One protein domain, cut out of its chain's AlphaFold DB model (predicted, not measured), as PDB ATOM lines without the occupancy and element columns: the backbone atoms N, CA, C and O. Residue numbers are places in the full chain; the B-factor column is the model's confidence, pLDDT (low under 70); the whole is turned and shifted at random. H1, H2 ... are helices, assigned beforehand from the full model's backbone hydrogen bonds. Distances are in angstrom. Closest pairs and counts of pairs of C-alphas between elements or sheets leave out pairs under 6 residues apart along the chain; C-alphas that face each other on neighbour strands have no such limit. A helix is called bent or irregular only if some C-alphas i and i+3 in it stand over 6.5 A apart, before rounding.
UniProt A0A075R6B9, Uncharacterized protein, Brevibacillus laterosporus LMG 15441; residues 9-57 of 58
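This is residues 9 to 57 of the 58 residues of an uncharacterized protein of Brevibacillus laterosporus LMG 15441 (UniProt A0A075R6B9). Two helices, H1 and H2, stand well apart as the two legs of a wide, open arch, with residues 32 to 38 stretched between them as its span. The lead-in, residues 9 to 15, folds back at the first end of H1, while residues 23 to 57 stand free, with nothing filling the hollow between the helices. The printed part has 49 residues, with two named helices in the order H1, H2 and no named strand; its class is all helix. It is extended, with a radius of gyration of the C-alphas of 17.5 A, and elongated, spanning 44 by 28 by 18 A.

The printed part begins at C-alpha 9, at (-32.909, -57.317, -6.180). H1 holds residues 16 to 31, from C-alpha 16 at (-35.872, -48.775, 5.794), and measures 23.7 A from first to last C-alpha. H2 holds residues 39 to 56, measures 25.6 A and ends with C-alpha 56 at (-48.998, -31.120, -30.791).

H1 and H2 are apart, with no C-alpha of the one within 8 A of the other. Seven residues make the short link between them. H1 is neither bent nor irregular, but only just: C-alphas 17 and 20 are 6.4 A apart. In H2 every O i to N i+4 pair is within hydrogen-bond range; in H1, 10 of 12 are.

The two C-alphas farthest apart, those of Pro 16 and Met 55, are 44.9 A from each other, and the C-alphas of Leu 9 and Met 57 are 38.4 A apart. The printed part has no cut. Its mean pLDDT is 75.6, with values under 70 in residues 9 to 14, 33 to 35 and 54 to 57.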
ATOM      1  N   LEU A   9     -33.621 -58.387  -5.484       57.28
ATOM      2  CA  LEU A   9     -32.909 -57.317  -6.180       57.28
ATOM      3  C   LEU A   9     -33.619 -55.955  -6.110       57.28
ATOM      4  O   LEU A   9     -32.937 -54.936  -6.087       57.28
ATOM      5  N   VAL A  10     -34.953 -55.926  -6.017       54.94
ATOM      6  CA  VAL A  10     -35.734 -54.688  -5.851       54.94
ATOM      7  C   VAL A  10     -35.624 -54.192  -4.413       54.94
ATOM      8  O   VAL A  10     -35.390 -53.013  -4.190       54.94
ATOM      9  N   THR A  11     -35.711 -55.088  -3.428       57.50
ATOM     10  CA  THR A  11     -35.702 -54.731  -1.995       57.50
ATOM     11  C   THR A  11     -34.314 -54.511  -1.380       57.50
ATOM     12  O   THR A  11     -34.221 -53.881  -0.330       57.50
ATOM     13  N   LYS A  12     -33.224 -54.989  -1.997       59.66
ATOM     14  CA  LYS A  12     -31.863 -54.940  -1.416       59.66
ATOM     15  C   LYS A  12     -31.244 -53.535  -1.341       59.66
ATOM     16  O   LYS A  12     -30.278 -53.355  -0.607       59.66
ATOM     17  N   PHE A  13     -31.797 -52.549  -2.049       62.34
ATOM     18  CA  PHE A  13     -31.296 -51.163  -2.064       62.34
ATOM     19  C   PHE A  13     -32.266 -50.141  -1.462       62.34
ATOM     20  O   PHE A  13     -32.023 -48.939  -1.540       62.34
ATOM     21  N   ILE A  14     -33.366 -50.596  -0.861       65.50
ATOM     22  CA  ILE A  14     -34.399 -49.701  -0.344       65.50
ATOM     23  C   ILE A  14     -34.092 -49.399   1.116       65.50
ATOM     24  O   ILE A  14     -34.033 -50.302   1.951       65.50
ATOM     25  N   LEU A  15     -33.879 -48.118   1.419       71.38
ATOM     26  CA  LEU A  15     -33.684 -47.663   2.790       71.38
ATOM     27  C   LEU A  15     -34.920 -48.022   3.636       71.38
ATOM     28  O   LEU A  15     -36.041 -47.920   3.129       71.38
ATOM     29  N   PRO A  16     -34.757 -48.393   4.920       71.12
ATOM     30  CA  PRO A  16     -35.872 -48.775   5.794       71.12
ATOM     31  C   PRO A  16     -37.009 -47.745   5.814       71.12
ATOM     32  O   PRO A  16     -38.181 -48.104   5.813       71.12
ATOM     33  N   GLU A  17     -36.649 -46.466   5.727       72.12
ATOM     34  CA  GLU A  17     -37.556 -45.317   5.688       72.12
ATOM     35  C   GLU A  17     -38.473 -45.302   4.449       72.12
ATOM     36  O   GLU A  17     -39.578 -44.774   4.479       72.12
ATOM     37  N   HIS A  18     -38.046 -45.937   3.353       72.50
ATOM     38  CA  HIS A  18     -38.786 -46.001   2.090       72.50
ATOM     39  C   HIS A  18     -39.575 -47.312   1.954       72.50
ATOM     40  O   HIS A  18     -40.476 -47.415   1.118       72.50
ATOM     41  N   ALA A  19     -39.270 -48.315   2.783       76.06
ATOM     42  CA  ALA A  19     -39.953 -49.604   2.770       76.06
ATOM     43  C   ALA A  19     -41.421 -49.480   3.202       76.06
ATOM     44  O   ALA A  19     -42.281 -50.191   2.682       76.06
ATOM     45  N   GLU A  20     -41.723 -48.564   4.125       79.69
ATOM     46  CA  GLU A  20     -43.092 -48.321   4.585       79.69
ATOM     47  C   GLU A  20     -43.953 -47.669   3.495       79.69
ATOM     48  O   GLU A  20     -45.028 -48.189   3.190       79.69
ATOM     49  N   MET A  21     -43.433 -46.642   2.811       78.94
ATOM     50  CA  MET A  21     -44.100 -46.042   1.646       78.94
ATOM     51  C   MET A  21     -44.342 -47.056   0.528       78.94
ATOM     52  O   MET A  21     -45.406 -47.068  -0.080       78.94
ATOM     53  N   LEU A  22     -43.373 -47.931   0.250       78.50
ATOM     54  CA  LEU A  22     -43.534 -48.969  -0.769       78.50
ATOM     55  C   LEU A  22     -44.587 -50.001  -0.383       78.50
ATOM     56  O   LEU A  22     -45.366 -50.430  -1.234       78.50
ATOM     57  N   ARG A  23     -44.645 -50.385   0.894       80.12
ATOM     58  CA  ARG A  23     -45.714 -51.254   1.394       80.12
ATOM     59  C   ARG A  23     -47.081 -50.605   1.224       80.12
ATOM     60  O   ARG A  23     -47.976 -51.278   0.723       80.12
ATOM     61  N   GLN A  24     -47.227 -49.329   1.587       80.00
ATOM     62  CA  GLN A  24     -48.473 -48.591   1.368       80.00
ATOM     63  C   GLN A  24     -48.820 -48.528  -0.119       80.00
ATOM     64  O   GLN A  24     -49.886 -48.995  -0.491       80.00
ATOM     65  N   TYR A  25     -47.880 -48.130  -0.982       82.25
ATOM     66  CA  TYR A  25     -48.075 -48.117  -2.434       82.25
ATOM     67  C   TYR A  25     -48.565 -49.465  -2.982       82.25
ATOM     68  O   TYR A  25     -49.434 -49.505  -3.849       82.25
ATOM     69  N   HIS A  26     -48.027 -50.585  -2.491       81.12
ATOM     70  CA  HIS A  26     -48.467 -51.912  -2.917       81.12
ATOM     71  C   HIS A  26     -49.864 -52.286  -2.414       81.12
ATOM     72  O   HIS A  26     -50.592 -52.948  -3.153       81.12
ATOM     73  N   GLU A  27     -50.235 -51.902  -1.193       81.62
ATOM     74  CA  GLU A  27     -51.591 -52.099  -0.666       81.62
ATOM     75  C   GLU A  27     -52.598 -51.193  -1.388       81.62
ATOM     76  O   GLU A  27     -53.606 -51.687  -1.885       81.62
ATOM     77  N   ASP A  28     -52.274 -49.916  -1.584       81.12
ATOM     78  CA  ASP A  28     -53.093 -48.964  -2.342       81.12
ATOM     79  C   ASP A  28     -53.278 -49.420  -3.793       81.12
ATOM     80  O   ASP A  28     -54.385 -49.421  -4.330       81.12
ATOM     81  N   LYS A  29     -52.213 -49.921  -4.427       77.94
ATOM     82  CA  LYS A  29     -52.278 -50.482  -5.781       77.94
ATOM     83  C   LYS A  29     -53.171 -51.723  -5.878       77.94
ATOM     84  O   LYS A  29     -53.665 -51.998  -6.966       77.94
ATOM     85  N   LYS A  30     -53.376 -52.480  -4.792       78.25
ATOM     86  CA  LYS A  30     -54.347 -53.592  -4.772       78.25
ATOM     87  C   LYS A  30     -55.790 -53.103  -4.663       78.25
ATOM     88  O   LYS A  30     -56.679 -53.816  -5.114       78.25
ATOM     89  N   LEU A  31     -56.017 -51.938  -4.052       78.75
ATOM     90  CA  LEU A  31     -57.341 -51.318  -3.938       78.75
ATOM     91  C   LEU A  31     -57.790 -50.674  -5.252       78.75
ATOM     92  O   LEU A  31     -58.984 -50.522  -5.491       78.75
ATOM     93  N   ILE A  32     -56.838 -50.309  -6.110       78.12
ATOM     94  CA  ILE A  32     -57.126 -49.864  -7.468       78.12
ATOM     95  C   ILE A  32     -57.422 -51.106  -8.307       78.12
ATOM     96  O   ILE A  32     -56.508 -51.822  -8.727       78.12
ATOM     97  N   GLU A  33     -58.705 -51.362  -8.563       68.38
ATOM     98  CA  GLU A  33     -59.105 -52.331  -9.579       68.38
ATOM     99  C   GLU A  33     -58.447 -51.933 -10.896       68.38
ATOM    100  O   GLU A  33     -58.642 -50.832 -11.418       68.38
ATOM    101  N   LYS A  34     -57.587 -52.817 -11.405       69.50
ATOM    102  CA  LYS A  34     -56.942 -52.588 -12.688       69.50
ATOM    103  C   LYS A  34     -58.065 -52.577 -13.727       69.50
ATOM    104  O   LYS A  34     -58.752 -53.594 -13.830       69.50
ATOM    105  N   PRO A  35     -58.272 -51.474 -14.467       69.00
ATOM    106  CA  PRO A  35     -59.298 -51.458 -15.491       69.00
ATOM    107  C   PRO A  35     -58.986 -52.588 -16.472       69.00
ATOM    108  O   PRO A  35     -57.866 -52.689 -16.983       69.00
ATOM    109  N   ILE A  36     -59.951 -53.491 -16.640       72.44
ATOM    110  CA  ILE A  36     -59.873 -54.570 -17.619       72.44
ATOM    111  C   ILE A  36     -60.187 -53.906 -18.955       72.44
ATOM    112  O   ILE A  36     -61.348 -53.721 -19.301       72.44
ATOM    113  N   ILE A  37     -59.139 -53.443 -19.626       80.06
ATOM    114  CA  ILE A  37     -59.210 -52.926 -20.989       80.06
ATOM    115  C   ILE A  37     -58.812 -54.070 -21.917       80.06
ATOM    116  O   ILE A  37     -57.778 -54.710 -21.701       80.06
ATOM    117  N   GLU A  38     -59.641 -54.318 -22.926       83.31
ATOM    118  CA  GLU A  38     -59.346 -55.256 -24.010       83.31
ATOM    119  C   GLU A  38     -58.137 -54.761 -24.823       83.31
ATOM    120  O   GLU A  38     -57.938 -53.556 -24.993       83.31
ATOM    121  N   GLU A  39     -57.311 -55.674 -25.340       80.56
ATOM    122  CA  GLU A  39     -56.069 -55.304 -26.043       80.56
ATOM    123  C   GLU A  39     -56.326 -54.398 -27.260       80.56
ATOM    124  O   GLU A  39     -55.559 -53.462 -27.500       80.56
ATOM    125  N   ASP A  40     -57.439 -54.614 -27.964       83.75
ATOM    126  CA  ASP A  40     -57.855 -53.808 -29.115       83.75
ATOM    127  C   ASP A  40     -58.227 -52.368 -28.712       83.75
ATOM    128  O   ASP A  40     -57.833 -51.404 -29.372       83.75
ATOM    129  N   GLU A  41     -58.925 -52.205 -27.585       83.56
ATOM    130  CA  GLU A  41     -59.305 -50.895 -27.045       83.56
ATOM    131  C   GLU A  41     -58.076 -50.137 -26.516       83.56
ATOM    132  O   GLU A  41     -57.938 -48.926 -26.722       83.56
ATOM    133  N   LEU A  42     -57.124 -50.855 -25.905       86.00
ATOM    134  CA  LEU A  42     -55.841 -50.281 -25.499       86.00
ATOM    135  C   LEU A  42     -55.040 -49.793 -26.711       86.00
ATOM    136  O   LEU A  42     -54.469 -48.702 -26.673       86.00
ATOM    137  N   ALA A  43     -55.003 -50.586 -27.784       84.25
ATOM    138  CA  ALA A  43     -54.297 -50.242 -29.012       84.25
ATOM    139  C   ALA A  43     -54.893 -48.993 -29.676       84.25
ATOM    140  O   ALA A  43     -54.145 -48.093 -30.072       84.25
ATOM    141  N   GLU A  44     -56.225 -48.889 -29.735       87.06
ATOM    142  CA  GLU A  44     -56.908 -47.700 -30.250       87.06
ATOM    143  C   GLU A  44     -56.601 -46.461 -29.397       87.06
ATOM    144  O   GLU A  44     -56.261 -45.399 -29.934       87.06
ATOM    145  N   PHE A  45     -56.648 -46.593 -28.066       85.19
ATOM    146  CA  PHE A  45     -56.300 -45.510 -27.148       85.19
ATOM    147  C   PHE A  45     -54.856 -45.036 -27.353       85.19
ATOM    148  O   PHE A  45     -54.607 -43.834 -27.488       85.19
ATOM    149  N   CYS A  46     -53.904 -45.970 -27.430       85.38
ATOM    150  CA  CYS A  46     -52.499 -45.661 -27.677       85.38
ATOM    151  C   CYS A  46     -52.297 -44.982 -29.037       85.38
ATOM    152  O   CYS A  46     -51.553 -44.003 -29.116       85.38
ATOM    153  N   TYR A  47     -52.983 -45.439 -30.086       85.81
ATOM    154  CA  TYR A  47     -52.915 -44.835 -31.415       85.81
ATOM    155  C   TYR A  47     -53.461 -43.401 -31.421       85.81
ATOM    156  O   TYR A  47     -52.813 -42.492 -31.946       85.81
ATOM    157  N   ARG A  48     -54.609 -43.159 -30.773       85.56
ATOM    158  CA  ARG A  48     -55.181 -41.810 -30.619       85.56
ATOM    159  C   ARG A  48     -54.274 -40.891 -29.819       85.56
ATOM    160  O   ARG A  48     -54.083 -39.745 -30.216       85.56
ATOM    161  N   TYR A  49     -53.713 -41.384 -28.718       88.12
ATOM    162  CA  TYR A  49     -52.789 -40.617 -27.892       88.12
ATOM    163  C   TYR A  49     -51.529 -40.238 -28.673       88.12
ATOM    164  O   TYR A  49     -51.183 -39.063 -28.732       88.12
ATOM    165  N   LEU A  50     -50.888 -41.206 -29.335       83.31
ATOM    166  CA  LEU A  50     -49.703 -40.971 -30.164       83.31
ATOM    167  C   LEU A  50     -49.990 -39.980 -31.291       83.31
ATOM    168  O   LEU A  50     -49.218 -39.045 -31.487       83.31
ATOM    169  N   THR A  51     -51.124 -40.132 -31.976       79.12
ATOM    170  CA  THR A  51     -51.555 -39.198 -33.025       79.12
ATOM    171  C   THR A  51     -51.731 -37.794 -32.452       79.12
ATOM    172  O   THR A  51     -51.175 -36.835 -32.982       79.12
ATOM    173  N   HIS A  52     -52.422 -37.662 -31.320       77.38
ATOM    174  CA  HIS A  52     -52.648 -36.369 -30.686       77.38
ATOM    175  C   HIS A  52     -51.345 -35.713 -30.209       77.38
ATOM    176  O   HIS A  52     -51.159 -34.520 -30.432       77.38
ATOM    177  N   VAL A  53     -50.432 -36.478 -29.602       76.12
ATOM    178  CA  VAL A  53     -49.119 -35.991 -29.151       76.12
ATOM    179  C   VAL A  53     -48.256 -35.576 -30.342       76.12
ATOM    180  O   VAL A  53     -47.640 -34.511 -30.306       76.12
ATOM    181  N   SER A  54     -48.271 -36.359 -31.425       68.62
ATOM    182  CA  SER A  54     -47.527 -36.059 -32.653       68.62
ATOM    183  C   SER A  54     -48.028 -34.805 -33.376       68.62
ATOM    184  O   SER A  54     -47.221 -34.076 -33.935       68.62
ATOM    185  N   MET A  55     -49.330 -34.498 -33.313       65.88
ATOM    186  CA  MET A  55     -49.887 -33.265 -33.890       65.88
ATOM    187  C   MET A  55     -49.654 -32.026 -33.011       65.88
ATOM    188  O   MET A  55     -49.832 -30.903 -33.477       65.88
ATOM    189  N   THR A  56     -49.285 -32.213 -31.739       63.94
ATOM    190  CA  THR A  56     -48.998 -31.120 -30.791       63.94
ATOM    191  C   THR A  56     -47.512 -30.791 -30.638       63.94
ATOM    192  O   THR A  56     -47.188 -29.836 -29.933       63.94
ATOM    193  N   MET A  57     -46.608 -31.536 -31.285       56.31
ATOM    194  CA  MET A  57     -45.200 -31.143 -31.401       56.31
ATOM    195  C   MET A  57     -44.945 -30.461 -32.758       56.31
ATOM    196  O   MET A  57     -45.262 -31.069 -33.780       56.31
TER     197      MET A  57